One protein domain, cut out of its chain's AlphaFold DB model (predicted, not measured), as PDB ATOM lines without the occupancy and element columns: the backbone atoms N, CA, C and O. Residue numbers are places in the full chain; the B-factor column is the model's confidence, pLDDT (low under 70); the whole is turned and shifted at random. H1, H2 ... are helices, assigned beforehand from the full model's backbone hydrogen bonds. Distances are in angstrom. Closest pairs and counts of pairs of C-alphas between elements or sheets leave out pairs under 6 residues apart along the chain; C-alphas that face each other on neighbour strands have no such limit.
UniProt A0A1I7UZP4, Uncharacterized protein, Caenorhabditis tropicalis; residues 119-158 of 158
ATOM      1  N   LEU A 119      -5.987  12.841   4.644       84.94
ATOM      2  CA  LEU A 119      -4.960  11.801   4.776       84.94
ATOM      3  C   LEU A 119      -4.911  11.222   6.203       84.94
ATOM      4  O   LEU A 119      -4.816  10.008   6.368       84.94
ATOM      5  N   ALA A 120      -5.045  12.081   7.219       85.44
ATOM      6  CA  ALA A 120      -5.018  11.680   8.623       85.44
ATOM      7  C   ALA A 120      -6.205  10.775   8.998       85.44
ATOM      8  O   ALA A 120      -6.027   9.769   9.689       85.44
ATOM      9  N   GLU A 121      -7.410  11.084   8.509       84.25
ATOM     10  CA  GLU A 121      -8.586  10.230   8.714       84.25
ATOM     11  C   GLU A 121      -8.414   8.879   8.015       84.25
ATOM     12  O   GLU A 121      -8.660   7.834   8.617       84.25
ATOM     13  N   ALA A 122      -7.903   8.877   6.781       84.69
ATOM     14  CA  ALA A 122      -7.623   7.651   6.043       84.69
ATOM     15  C   ALA A 122      -6.550   6.772   6.720       84.69
ATOM     16  O   ALA A 122      -6.671   5.544   6.731       84.69
ATOM     17  N   ASP A 123      -5.503   7.361   7.307       85.75
ATOM     18  CA  ASP A 123      -4.496   6.642   8.106       85.75
ATOM     19  C   ASP A 123      -5.096   6.046   9.390       85.75
ATOM     20  O   ASP A 123      -4.847   4.880   9.724       85.75
ATOM     21  N   SER A 124      -5.933   6.818  10.087       84.50
ATOM     22  CA  SER A 124      -6.631   6.380  11.301       84.50
ATOM     23  C   SER A 124      -7.573   5.205  11.019       84.50
ATOM     24  O   SER A 124      -7.521   4.176  11.702       84.50
ATOM     25  N   MET A 125      -8.381   5.300   9.959       84.69
ATOM     26  CA  MET A 125      -9.306   4.237   9.567       84.69
ATOM     27  C   MET A 125      -8.576   2.974   9.092       84.69
ATOM     28  O   MET A 125      -8.967   1.873   9.478       84.69
ATOM     29  N   ARG A 126      -7.472   3.102   8.337       87.75
ATOM     30  CA  ARG A 126      -6.622   1.948   7.979       87.75
ATOM     31  C   ARG A 126      -6.076   1.244   9.208       87.75
ATOM     32  O   ARG A 126      -6.127   0.018   9.288       87.75
ATOM     33  N   THR A 127      -5.566   2.013  10.164       85.88
ATOM     34  CA  THR A 127      -5.029   1.475  11.419       85.88
ATOM     35  C   THR A 127      -6.107   0.701  12.181       85.88
ATOM     36  O   THR A 127      -5.859  -0.415  12.636       85.88
ATOM     37  N   MET A 128      -7.323   1.246  12.257       85.94
ATOM     38  CA  MET A 128      -8.465   0.583  12.887       85.94
ATOM     39  C   MET A 128      -8.853  -0.717  12.171       85.94
ATOM     40  O   MET A 128      -9.005  -1.748  12.825       85.94
ATOM     41  N   PHE A 129      -8.955  -0.699  10.837       89.44
ATOM     42  CA  PHE A 129      -9.277  -1.892  10.050       89.44
ATOM     43  C   PHE A 129      -8.290  -3.028  10.329       89.44
ATOM     44  O   PHE A 129      -8.686  -4.154  10.628       89.44
ATOM     45  N   TRP A 130      -6.992  -2.733  10.281       90.25
ATOM     46  CA  TRP A 130      -5.967  -3.742  10.507       90.25
ATOM     47  C   TRP A 130      -5.901  -4.222  11.963       90.25
ATOM     48  O   TRP A 130      -5.639  -5.399  12.215       90.25
ATOM     49  N   ALA A 131      -6.214  -3.358  12.933       88.00
ATOM     50  CA  ALA A 131      -6.366  -3.770  14.325       88.00
ATOM     51  C   ALA A 131      -7.538  -4.753  14.502       88.00
ATOM     52  O   ALA A 131      -7.374  -5.786  15.161       88.00
ATOM     53  N   ALA A 132      -8.689  -4.475  13.884       88.75
ATOM     54  CA  ALA A 132      -9.833  -5.384  13.866       88.75
ATOM     55  C   ALA A 132      -9.479  -6.714  13.183       88.75
ATOM     56  O   ALA A 132      -9.763  -7.786  13.719       88.75
ATOM     57  N   ASP A 133      -8.765  -6.658  12.060       92.12
ATOM     58  CA  ASP A 133      -8.333  -7.842  11.322       92.12
ATOM     59  C   ASP A 133      -7.372  -8.734  12.116       92.12
ATOM     60  O   ASP A 133      -7.509  -9.960  12.132       92.12
ATOM     61  N   LYS A 134      -6.447  -8.129  12.863       89.62
ATOM     62  CA  LYS A 134      -5.559  -8.848  13.778       89.62
ATOM     63  C   LYS A 134      -6.337  -9.543  14.900       89.62
ATOM     64  O   LYS A 134      -6.079 -10.718  15.173       89.62
ATOM     65  N   LYS A 135      -7.300  -8.852  15.529       88.50
ATOM     66  CA  LYS A 135      -8.187  -9.427  16.566       88.50
ATOM     67  C   LYS A 135      -9.005 -10.601  16.010       88.50
ATOM     68  O   LYS A 135      -9.145 -11.627  16.673       88.50
ATOM     69  N   ALA A 136      -9.468 -10.478  14.769       89.12
ATOM     70  CA  ALA A 136     -10.234 -11.483  14.039       89.12
ATOM     71  C   ALA A 136      -9.395 -12.660  13.505       89.12
ATOM     72  O   ALA A 136      -9.910 -13.507  12.779       89.12
ATOM     73  N   ALA A 137      -8.104 -12.734  13.838       91.56
ATOM     74  CA  ALA A 137      -7.186 -13.736  13.307       91.56
ATOM     75  C   ALA A 137      -7.134 -13.774  11.768       91.56
ATOM     76  O   ALA A 137      -7.094 -14.844  11.158       91.56
ATOM     77  N   ASN A 138      -7.141 -12.592  11.149       92.44
ATOM     78  CA  ASN A 138      -7.205 -12.366   9.706       92.44
ATOM     79  C   ASN A 138      -8.442 -12.974   9.007       92.44
ATOM     80  O   ASN A 138      -8.412 -13.190   7.792       92.44
ATOM     81  N   ASN A 139      -9.520 -13.262   9.747       87.94
ATOM     82  CA  ASN A 139     -10.799 -13.683   9.178       87.94
ATOM     83  C   ASN A 139     -11.620 -12.461   8.765       87.94
ATOM     84  O   ASN A 139     -12.268 -11.838   9.598       87.94
ATOM     85  N   TYR A 140     -11.647 -12.183   7.465       84.75
ATOM     86  CA  TYR A 140     -12.283 -10.995   6.907       84.75
ATOM     87  C   TYR A 140     -13.740 -10.791   7.284       84.75
ATOM     88  O   TYR A 140     -14.110  -9.664   7.582       84.75
ATOM     89  N   THR A 141     -14.553 -11.849   7.305       84.94
ATOM     90  CA  THR A 141     -15.973 -11.739   7.666       84.94
ATOM     91  C   THR A 141     -16.133 -11.192   9.083       84.94
ATOM     92  O   THR A 141     -17.019 -10.386   9.352       84.94
ATOM     93  N   VAL A 142     -15.243 -11.595   9.991       87.38
ATOM     94  CA  VAL A 142     -15.212 -11.082  11.363       87.38
ATOM     95  C   VAL A 142     -14.548  -9.701  11.405       87.38
ATOM     96  O   VAL A 142     -15.061  -8.801  12.068       87.38
ATOM     97  N   SER A 143     -13.451  -9.504  10.661       86.81
ATOM     98  CA  SER A 143     -12.733  -8.229  10.552       86.81
ATOM     99  C   SER A 143     -13.654  -7.098  10.098       86.81
ATOM    100  O   SER A 143     -13.645  -6.026  10.696       86.81
ATOM    101  N   SER A 144     -14.460  -7.328   9.056       80.94
ATOM    102  CA  SER A 144     -15.326  -6.318   8.450       80.94
ATOM    103  C   SER A 144     -16.437  -5.889   9.397       80.94
ATOM    104  O   SER A 144     -16.680  -4.696   9.537       80.94
ATOM    105  N   VAL A 145     -17.076  -6.833  10.091       83.25
ATOM    106  CA  VAL A 145     -18.134  -6.525  11.066       83.25
ATOM    107  C   VAL A 145     -17.566  -5.737  12.246       83.25
ATOM    108  O   VAL A 145     -18.113  -4.696  12.609       83.25
ATOM    109  N   ALA A 146     -16.440  -6.188  12.807       83.38
ATOM    110  CA  ALA A 146     -15.790  -5.507  13.925       83.38
ATOM    111  C   ALA A 146     -15.332  -4.091  13.544       83.38
ATOM    112  O   ALA A 146     -15.572  -3.144  14.290       83.38
ATOM    113  N   PHE A 147     -14.728  -3.939  12.361       85.56
ATOM    114  CA  PHE A 147     -14.321  -2.638  11.841       85.56
ATOM    115  C   PHE A 147     -15.514  -1.700  11.653       85.56
ATOM    116  O   PHE A 147     -15.460  -0.568  12.121       85.56
ATOM    117  N   MET A 148     -16.594  -2.156  11.010       82.69
ATOM    118  CA  MET A 148     -17.778  -1.320  10.781       82.69
ATOM    119  C   MET A 148     -18.414  -0.866  12.098       82.69
ATOM    120  O   MET A 148     -18.798   0.293  12.205       82.69
ATOM    121  N   SER A 149     -18.462  -1.743  13.106       83.88
ATOM    122  CA  SER A 149     -18.972  -1.403  14.438       83.88
ATOM    123  C   SER A 149     -18.091  -0.383  15.174       83.88
ATOM    124  O   SER A 149     -18.619   0.536  15.800       83.88
ATOM    125  N   GLU A 150     -16.759  -0.525  15.128       80.88
ATOM    126  CA  GLU A 150     -15.847   0.466  15.725       80.88
ATOM    127  C   GLU A 150     -15.922   1.800  14.961       80.88
ATOM    128  O   GLU A 150     -16.014   2.861  15.582       80.88
ATOM    129  N   ALA A 151     -15.962   1.765  13.627       79.12
ATOM    130  CA  ALA A 151     -16.052   2.955  12.787       79.12
ATOM    131  C   ALA A 151     -17.365   3.727  13.009       79.12
ATOM    132  O   ALA A 151     -17.320   4.940  13.210       79.12
ATOM    133  N   SER A 152     -18.518   3.047  13.048       75.75
ATOM    134  CA  SER A 152     -19.815   3.697  13.277       75.75
ATOM    135  C   SER A 152     -19.877   4.381  14.640       75.75
ATOM    136  O   SER A 152     -20.388   5.491  14.745       75.75
ATOM    137  N   SER A 153     -19.304   3.759  15.677       73.19
ATOM    138  CA  SER A 153     -19.276   4.342  17.026       73.19
ATOM    139  C   SER A 153     -18.492   5.655  17.091       73.19
ATOM    140  O   SER A 153     -18.886   6.555  17.823       73.19
ATOM    141  N   LYS A 154     -17.426   5.790  16.288       69.69
ATOM    142  CA  LYS A 154     -16.623   7.019  16.218       69.69
ATOM    143  C   LYS A 154     -17.251   8.115  15.365       69.69
ATOM    144  O   LYS A 154     -17.033   9.286  15.651       69.69
ATOM    145  N   VAL A 155     -18.002   7.749  14.327       60.81
ATOM    146  CA  VAL A 155     -18.719   8.719  13.483       60.81
ATOM    147  C   VAL A 155     -19.940   9.279  14.213       60.81
ATOM    148  O   VAL A 155     -20.186  10.471  14.127       60.81
ATOM    149  N   CYS A 156     -20.666   8.463  14.983       43.19
ATOM    150  CA  CYS A 156     -21.821   8.926  15.763       43.19
ATOM    151  C   CYS A 156     -21.454   9.719  17.035       43.19
ATOM    152  O   CYS A 156     -22.350  10.212  17.713       43.19
ATOM    153  N   SER A 157     -20.169   9.794  17.398       43.38
ATOM    154  CA  SER A 157     -19.668  10.581  18.538       43.38
ATOM    155  C   SER A 157     -19.108  11.958  18.149       43.38
ATOM    156  O   SER A 157     -18.563  12.644  19.014       43.38
ATOM    157  N   LEU A 158     -19.183  12.317  16.862       41.91
ATOM    158  CA  LEU A 158     -18.871  13.640  16.308       41.91
ATOM    159  C   LEU A 158     -20.168  14.428  16.099       41.91
ATOM    160  O   LEU A 158     -20.115  15.662  16.283       41.91
TER     161      LEU A 158
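AT A GLANCE: This is residues 119 to 158 of the 158 residues of an uncharacterized protein of Caenorhabditis tropicalis (UniProt A0A1I7UZP4). The longest helix, H1, and a second helix, H2, form a helical hairpin shaped like a V, joined at its closed end by the tight link of residues 136 to 139. The two arms spread apart away from that link, and at the open end residues 119 to 124 of H1 and residues 152 to 158, of which 152 to 155 belong to H2, stand free. The printed part has 40 residues, with two named helices in the order H1, H2 and no named strand, and its class is all helix. It is compact, with a radius of gyration of the C-alphas of 10.1 A, and the C-alphas span 29 by 20 by 11 A.

IN THESE COORDINATES: H1 holds residues 119 to 135 and measures 24.5 A from its first C-alpha, at (-4.960, 11.801, 4.776), to its last, at (-8.187, -9.427, 16.566). H2 holds residues 140 to 155 and measures 21.8 A; its last C-alpha is at (-18.719, 8.719, 13.483).

HOW THE PARTS SIT: H1 and H2 touch, with 18 pairs of C-alphas within 8 A. Their closest C-alphas, those of Asp 133 and Ser 143, are 4.5 A apart. The two helices run opposite ways at a steep tilt of 44 degrees, and their centres are 10.2 A apart. In H1 every O i to N i+4 pair is within hydrogen-bond range; in H2 11 of 12 are.

THE WHOLE: The two C-alphas farthest apart, those of Ala 137 and Leu 158, are 29.9 A apart. The printed part has no cut and ends at residue 158, the chain's last. The mean pLDDT of the printed part is 81.3, and residues 154 to 158 are under 70.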